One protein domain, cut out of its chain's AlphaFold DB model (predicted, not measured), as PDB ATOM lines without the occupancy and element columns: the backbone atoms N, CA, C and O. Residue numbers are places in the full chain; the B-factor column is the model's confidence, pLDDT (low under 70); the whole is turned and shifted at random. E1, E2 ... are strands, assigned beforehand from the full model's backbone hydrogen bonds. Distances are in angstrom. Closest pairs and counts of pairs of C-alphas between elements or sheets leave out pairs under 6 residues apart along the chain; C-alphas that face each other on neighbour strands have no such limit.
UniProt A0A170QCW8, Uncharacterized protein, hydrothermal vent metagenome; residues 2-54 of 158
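What this domain is: This is residues 2 to 54 of the 158 residues of an uncharacterized protein of hydrothermal vent metagenome (UniProt A0A170QCW8). A long, thin hairpin of two strands, E2 and E3, makes a rod, with the short strand E1 folded against the beginning of E2 at one end and the turn between E2 and E3 sticking out at the other, where residues 24 to 29 stand free. After E3 the last stretch, residues 42 to 54, has no named element and folds back along the rod, until residues 53 to 54 pair with residues 35 to 36 of E3. The printed part has 53 residues with three named strands, E1, E2 and E3 along the chain, and no named helix; the sheet has the order E1, E2, E3, all antiparallel, and the class is all strand. The whole is extended, with a radius of gyration of the C-alphas of 17.0 A and spans of 57 by 15 by 12 A.

How they stand to each other: E1, residues 2 to 6, and E2, residues 9 to 24, form a hairpin with a tight link of 2 residues. They are antiparallel at 149 degrees between their directions; the C-alphas of Ser 5 and Arg 10 face each other at 4.5 A. N 4 and O 11 are within hydrogen-bond range at 2.9 A, and so are N 13 and O 2 at 3.0 A. E2 and E3, residues 29 to 41, form the second hairpin, with a tight link of 4 residues, antiparallel at 162 degrees. Here the C-alphas of Gly 19 and Ser 34 face each other at 3.8 A, and N 16 and O 38 at 2.7 A and N 22 and O 31 at 2.8 A are within hydrogen-bond range. The pairing is staggered: E2 pairs with E1 over residues 9 to 13 and with E3 over residues 13 to 24. E1 and E3 are edge strands and stay apart. The three strands make a meander, each the antiparallel neighbour of the one before. Residues 53 to 54 pair antiparallel with residues 35 to 36 of E3.

Where its parts are: E1 begins at C-alpha 2, (130.068, 92.063, 184.100), and ends at Leu 6. E2, the longest strand with 16 residues, runs 48.5 A from C-alpha 9, (142.591, 86.208, 182.035), to Phe 24. E3 runs 37.8 A from Gly 29 to C-alpha 41, (136.448, 93.998, 190.737).

The domain as a whole: The two C-alphas farthest apart are those of Asp 8 and Gln 26, at 57.2 A, while those of Tyr 2 and Thr 54 are 19.5 A apart. The printed part has no cut, and no link between named strands is long. The mean pLDDT of the printed part is 88.8, and no printed residue is under 70.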
ATOM      1  N   TYR A   2     129.351  92.256 185.357       80.81
ATOM      2  CA  TYR A   2     130.068  92.063 184.100       80.81
ATOM      3  C   TYR A   2     131.092  90.940 184.277       80.81
ATOM      4  O   TYR A   2     131.731  90.849 185.328       80.81
ATOM      5  N   SER A   3     131.236  90.082 183.268       85.00
ATOM      6  CA  SER A   3     132.244  89.022 183.242       85.00
ATOM      7  C   SER A   3     132.858  88.963 181.855       85.00
ATOM      8  O   SER A   3     132.137  88.799 180.875       85.00
ATOM      9  N   SER A   4     134.181  89.058 181.790       83.94
ATOM     10  CA  SER A   4     134.954  88.892 180.562       83.94
ATOM     11  C   SER A   4     136.078  87.893 180.791       83.94
ATOM     12  O   SER A   4     136.620  87.801 181.899       83.94
ATOM     13  N   SER A   5     136.400  87.128 179.753       88.25
ATOM     14  CA  SER A   5     137.490  86.161 179.756       88.25
ATOM     15  C   SER A   5     138.224  86.175 178.422       88.25
ATOM     16  O   SER A   5     137.578  86.127 177.375       88.25
ATOM     17  N   LEU A   6     139.551  86.189 178.475       88.06
ATOM     18  CA  LEU A   6     140.433  86.031 177.326       88.06
ATOM     19  C   LEU A   6     141.581  85.114 177.744       88.06
ATOM     20  O   LEU A   6     142.378  85.492 178.597       88.06
ATOM     21  N   GLU A   7     141.632  83.915 177.164       88.50
ATOM     22  CA  GLU A   7     142.553  82.850 177.585       88.50
ATOM     23  C   GLU A   7     142.466  82.613 179.108       88.50
ATOM     24  O   GLU A   7     141.377  82.348 179.625       88.50
ATOM     25  N   ASP A   8     143.583  82.755 179.824       86.56
ATOM     26  CA  ASP A   8     143.668  82.586 181.275       86.56
ATOM     27  C   ASP A   8     143.247  83.837 182.062       86.56
ATOM     28  O   ASP A   8     143.120  83.789 183.288       86.56
ATOM     29  N   TYR A   9     142.995  84.963 181.393       87.12
ATOM     30  CA  TYR A   9     142.591  86.208 182.035       87.12
ATOM     31  C   TYR A   9     141.077  86.276 182.206       87.12
ATOM     32  O   TYR A   9     140.304  86.072 181.271       87.12
ATOM     33  N   ARG A  10     140.640  86.626 183.410       87.00
ATOM     34  CA  ARG A  10     139.247  86.752 183.824       87.00
ATOM     35  C   ARG A  10     139.064  88.014 184.649       87.00
ATOM     36  O   ARG A  10     139.696  88.199 185.689       87.00
ATOM     37  N   ILE A  11     138.108  88.829 184.222       88.62
ATOM     38  CA  ILE A  11     137.684  90.036 184.925       88.62
ATOM     39  C   ILE A  11     136.216  89.873 185.288       88.62
ATOM     40  O   ILE A  11     135.378  89.593 184.427       88.62
ATOM     41  N   ARG A  12     135.895  90.053 186.568       88.38
ATOM     42  CA  ARG A  12     134.518  90.118 187.058       88.38
ATOM     43  C   ARG A  12     134.327  91.407 187.835       88.38
ATOM     44  O   ARG A  12     135.062  91.686 188.781       88.38
ATOM     45  N   VAL A  13     133.330  92.185 187.431       89.25
ATOM     46  CA  VAL A  13     133.031  93.492 188.024       89.25
ATOM     47  C   VAL A  13     131.595  93.511 188.507       89.25
ATOM     48  O   VAL A  13     130.658  93.131 187.789       89.25
ATOM     49  N   LEU A  14     131.421  93.956 189.746       88.62
ATOM     50  CA  LEU A  14     130.118  94.327 190.261       88.62
ATOM     51  C   LEU A  14     130.019  95.843 190.160       88.62
ATOM     52  O   LEU A  14     130.770  96.552 190.823       88.62
ATOM     53  N   GLU A  15     129.117  96.311 189.305       89.94
ATOM     54  CA  GLU A  15     128.878  97.726 189.055       89.94
ATOM     55  C   GLU A  15     127.420  98.090 189.325       89.94
ATOM     56  O   GLU A  15     126.507  97.275 189.152       89.94
ATOM     57  N   PHE A  16     127.232  99.339 189.721       91.00
ATOM     58  CA  PHE A  16     125.966  99.969 190.025       91.00
ATOM     59  C   PHE A  16     125.905 101.320 189.318       91.00
ATOM     60  O   PHE A  16     126.920 101.976 189.072       91.00
ATOM     61  N   SER A  17     124.690 101.736 188.988       93.38
ATOM     62  CA  SER A  17     124.402 103.088 188.517       93.38
ATOM     63  C   SER A  17     123.270 103.656 189.357       93.38
ATOM     64  O   SER A  17     122.361 102.921 189.744       93.38
ATOM     65  N   ALA A  18     123.324 104.951 189.635       95.50
ATOM     66  CA  ALA A  18     122.294 105.659 190.380       95.50
ATOM     67  C   ALA A  18     122.034 107.015 189.727       95.50
ATOM     68  O   ALA A  18     122.932 107.610 189.133       95.50
ATOM     69  N   GLY A  19     120.811 107.518 189.841       96.44
ATOM     70  CA  GLY A  19     120.457 108.823 189.306       96.44
ATOM     71  C   GLY A  19     119.145 109.343 189.862       96.44
ATOM     72  O   GLY A  19     118.368 108.596 190.458       96.44
ATOM     73  N   GLY A  20     118.921 110.635 189.667       97.69
ATOM     74  CA  GLY A  20     117.707 111.338 190.054       97.69
ATOM     75  C   GLY A  20     117.244 112.270 188.941       97.69
ATOM     76  O   GLY A  20     118.050 112.742 188.139       97.69
ATOM     77  N   ILE A  21     115.937 112.523 188.900       97.62
ATOM     78  CA  ILE A  21     115.297 113.431 187.946       97.62
ATOM     79  C   ILE A  21     114.398 114.385 188.729       97.62
ATOM     80  O   ILE A  21     113.638 113.960 189.598       97.62
ATOM     81  N   VAL A  22     114.476 115.668 188.398       97.81
ATOM     82  CA  VAL A  22     113.595 116.723 188.894       97.81
ATOM     83  C   VAL A  22     112.704 117.196 187.749       97.81
ATOM     84  O   VAL A  22     113.187 117.487 186.651       97.81
ATOM     85  N   TYR A  23     111.403 117.282 188.019       97.19
ATOM     86  CA  TYR A  23     110.386 117.713 187.065       97.19
ATOM     87  C   TYR A  23     109.974 119.158 187.339       97.19
ATOM     88  O   TYR A  23     109.638 119.523 188.464       97.19
ATOM     89  N   PHE A  24     109.971 119.976 186.290       95.50
ATOM     90  CA  PHE A  24     109.511 121.360 186.322       95.50
ATOM     91  C   PHE A  24     108.236 121.477 185.489       95.50
ATOM     92  O   PHE A  24     108.280 121.841 184.312       95.50
ATOM     93  N   GLU A  25     107.091 121.178 186.108       91.69
ATOM     94  CA  GLU A  25     105.784 121.131 185.433       91.69
ATOM     95  C   GLU A  25     105.451 122.432 184.689       91.69
ATOM     96  O   GLU A  25     105.096 122.414 183.509       91.69
ATOM     97  N   GLN A  26     105.658 123.585 185.335       89.94
ATOM     98  CA  GLN A  26     105.372 124.898 184.738       89.94
ATOM     99  C   GLN A  26     106.212 125.172 183.482       89.94
ATOM    100  O   GLN A  26     105.733 125.786 182.530       89.94
ATOM    101  N   ALA A  27     107.458 124.693 183.458       89.88
ATOM    102  CA  ALA A  27     108.375 124.872 182.336       89.88
ATOM    103  C   ALA A  27     108.308 123.725 181.310       89.88
ATOM    104  O   ALA A  27     109.000 123.798 180.289       89.88
ATOM    105  N   LYS A  28     107.504 122.680 181.579       94.81
ATOM    106  CA  LYS A  28     107.448 121.415 180.825       94.81
ATOM    107  C   LYS A  28     108.844 120.848 180.554       94.81
ATOM    108  O   LYS A  28     109.165 120.460 179.427       94.81
ATOM    109  N   GLY A  29     109.685 120.875 181.580       96.62
ATOM    110  CA  GLY A  29     111.082 120.480 181.484       96.62
ATOM    111  C   GLY A  29     111.503 119.554 182.609       96.62
ATOM    112  O   GLY A  29     110.840 119.460 183.642       96.62
ATOM    113  N   THR A  30     112.624 118.879 182.399       97.81
ATOM    114  CA  THR A  30     113.243 118.002 183.390       97.81
ATOM    115  C   THR A  30     114.730 118.285 183.474       97.81
ATOM    116  O   THR A  30     115.346 118.676 182.482       97.81
ATOM    117  N   LEU A  31     115.300 118.073 184.656       97.88
ATOM    118  CA  LEU A  31     116.744 118.008 184.859       97.88
ATOM    119  C   LEU A  31     117.069 116.675 185.517       97.88
ATOM    120  O   LEU A  31     116.376 116.262 186.444       97.88
ATOM    121  N   GLY A  32     118.105 116.006 185.039       97.44
ATOM    122  CA  GLY A  32     118.574 114.747 185.582       97.44
ATOM    123  C   GLY A  32     120.061 114.786 185.894       97.44
ATOM    124  O   GLY A  32     120.839 115.535 185.303       97.44
ATOM    125  N   LEU A  33     120.444 113.957 186.853       97.19
ATOM    126  CA  LEU A  33     121.827 113.667 187.189       97.19
ATOM    127  C   LEU A  33     121.932 112.165 187.407       97.19
ATOM    128  O   LEU A  33     121.165 111.602 188.191       97.19
ATOM    129  N   SER A  34     122.897 111.523 186.765       96.31
ATOM    130  CA  SER A  34     123.222 110.126 187.033       96.31
ATOM    131  C   SER A  34     124.721 109.895 187.099       96.31
ATOM    132  O   SER A  34     125.524 110.609 186.499       96.31
ATOM    133  N   ILE A  35     125.093 108.877 187.865       93.38
ATOM    134  CA  ILE A  35     126.445 108.352 187.945       93.38
ATOM    135  C   ILE A  35     126.371 106.873 187.583       93.38
ATOM    136  O   ILE A  35     125.579 106.113 188.146       93.38
ATOM    137  N   HIS A  36     127.192 106.478 186.623       91.62
ATOM    138  CA  HIS A  36     127.262 105.127 186.091       91.62
ATOM    139  C   HIS A  36     128.585 104.470 186.460       91.62
ATOM    140  O   HIS A  36     129.575 105.165 186.690       91.62
ATOM    141  N   GLN A  37     128.609 103.136 186.425       87.75
ATOM    142  CA  GLN A  37     129.832 102.334 186.568       87.75
ATOM    143  C   GLN A  37     130.525 102.538 187.929       87.75
ATOM    144  O   GLN A  37     131.748 102.575 188.021       87.75
ATOM    145  N   ILE A  38     129.748 102.675 189.010       86.62
ATOM    146  CA  ILE A  38     130.272 102.673 190.382       86.62
ATOM    147  C   ILE A  38     130.410 101.218 190.815       86.62
ATOM    148  O   ILE A  38     129.413 100.508 190.908       86.62
ATOM    149  N   GLY A  39     131.618 100.748 191.095       86.31
ATOM    150  CA  GLY A  39     131.801  99.328 191.347       86.31
ATOM    151  C   GLY A  39     133.203  98.924 191.747       86.31
ATOM    152  O   GLY A  39     134.094  99.757 191.907       86.31
ATOM    153  N   LYS A  40     133.381  97.615 191.912       83.38
ATOM    154  CA  LYS A  40     134.674  97.007 192.219       83.38
ATOM    155  C   LYS A  40     134.816  95.651 191.533       83.38
ATOM    156  O   LYS A  40     133.844  94.911 191.356       83.38
ATOM    157  N   GLU A  41     136.050  95.331 191.174       83.88
ATOM    158  CA  GLU A  41     136.448  93.998 190.737       83.88
ATOM    159  C   GLU A  41     136.399  92.985 191.882       83.88
ATOM    160  O   GLU A  41     136.735  93.293 193.029       83.88
ATOM    161  N   PHE A  42     136.000  91.757 191.565       81.19
ATOM    162  CA  PHE A  42     135.967  90.655 192.520       81.19
ATOM    163  C   PHE A  42     136.351  89.348 191.829       81.19
ATOM    164  O   PHE A  42     135.866  89.055 190.747       81.19
ATOM    165  N   ASN A  43     137.193  88.517 192.448       80.81
ATOM    166  CA  ASN A  43     137.632  87.233 191.871       80.81
ATOM    167  C   ASN A  43     138.207  87.337 190.435       80.81
ATOM    168  O   ASN A  43     138.079  86.390 189.640       80.81
ATOM    169  N   SER A  44     138.818  88.484 190.123       82.69
ATOM    170  CA  SER A  44     139.550  88.756 188.886       82.69
ATOM    171  C   SER A  44     141.014  88.352 189.045       82.69
ATOM    172  O   SER A  44     141.602  88.556 190.104       82.69
ATOM    173  N   ASN A  45     141.605  87.796 187.992       84.88
ATOM    174  CA  ASN A  45     143.050  87.538 187.895       84.88
ATOM    175  C   ASN A  45     143.729  88.439 186.842       84.88
ATOM    176  O   ASN A  45     144.904  88.262 186.537       84.88
ATOM    177  N   ALA A  46     142.990  89.417 186.317       82.81
ATOM    178  CA  ALA A  46     143.476  90.516 185.498       82.81
ATOM    179  C   ALA A  46     142.967  91.843 186.076       82.81
ATOM    180  O   ALA A  46     141.938  91.862 186.752       82.81
ATOM    181  N   VAL A  47     143.682  92.932 185.796       78.00
ATOM    182  CA  VAL A  47     143.295  94.283 186.220       78.00
ATOM    183  C   VAL A  47     142.294  94.847 185.218       78.00
ATOM    184  O   VAL A  47     142.608  94.985 184.034       78.00
ATOM    185  N   GLY A  48     141.093  95.167 185.685       71.25
ATOM    186  CA  GLY A  48     140.163  96.015 184.951       71.25
ATOM    187  C   GLY A  48     140.395  97.494 185.265       71.25
ATOM    188  O   GLY A  48     141.035  97.874 186.244       71.25
ATOM    189  N   ILE A  49     139.877  98.362 184.402       74.81
ATOM    190  CA  ILE A  49     139.760  99.787 184.702       74.81
ATOM    191  C   ILE A  49     138.271 100.100 184.705       74.81
ATOM    192  O   ILE A  49     137.603  99.974 183.679       74.81
ATOM    193  N   LEU A  50     137.759 100.512 185.861       77.12
ATOM    194  CA  LEU A  50     136.399 101.010 186.002       77.12
ATOM    195  C   LEU A  50     136.446 102.529 186.148       77.12
ATOM    196  O   LEU A  50     137.024 103.045 187.103       77.12
ATOM    197  N   LEU A  51     135.846 103.239 185.196       80.88
ATOM    198  CA  LEU A  51     135.797 104.699 185.190       80.88
ATOM    199  C   LEU A  51     134.354 105.148 185.415       80.88
ATOM    200  O   LEU A  51     133.555 105.075 184.477       80.88
ATOM    201  N   PRO A  52     134.005 105.621 186.626       85.44
ATOM    202  CA  PRO A  52     132.691 106.183 186.876       85.44
ATOM    203  C   PRO A  52     132.394 107.328 185.910       85.44
ATOM    204  O   PRO A  52     133.257 108.167 185.638       85.44
ATOM    205  N   LYS A  53     131.162 107.373 185.402       88.69
ATOM    206  CA  LYS A  53     130.723 108.410 184.457       88.69
ATOM    207  C   LYS A  53     129.572 109.201 185.040       88.69
ATOM    208  O   LYS A  53     128.556 108.613 185.398       88.69
ATOM    209  N   THR A  54     129.715 110.519 185.080       91.94
ATOM    210  CA  THR A  54     128.631 111.433 185.442       91.94
ATOM    211  C   THR A  54     127.909 111.891 184.180       91.94
ATOM    212  O   THR A  54     128.556 112.238 183.194       91.94
TER     213      THR A  54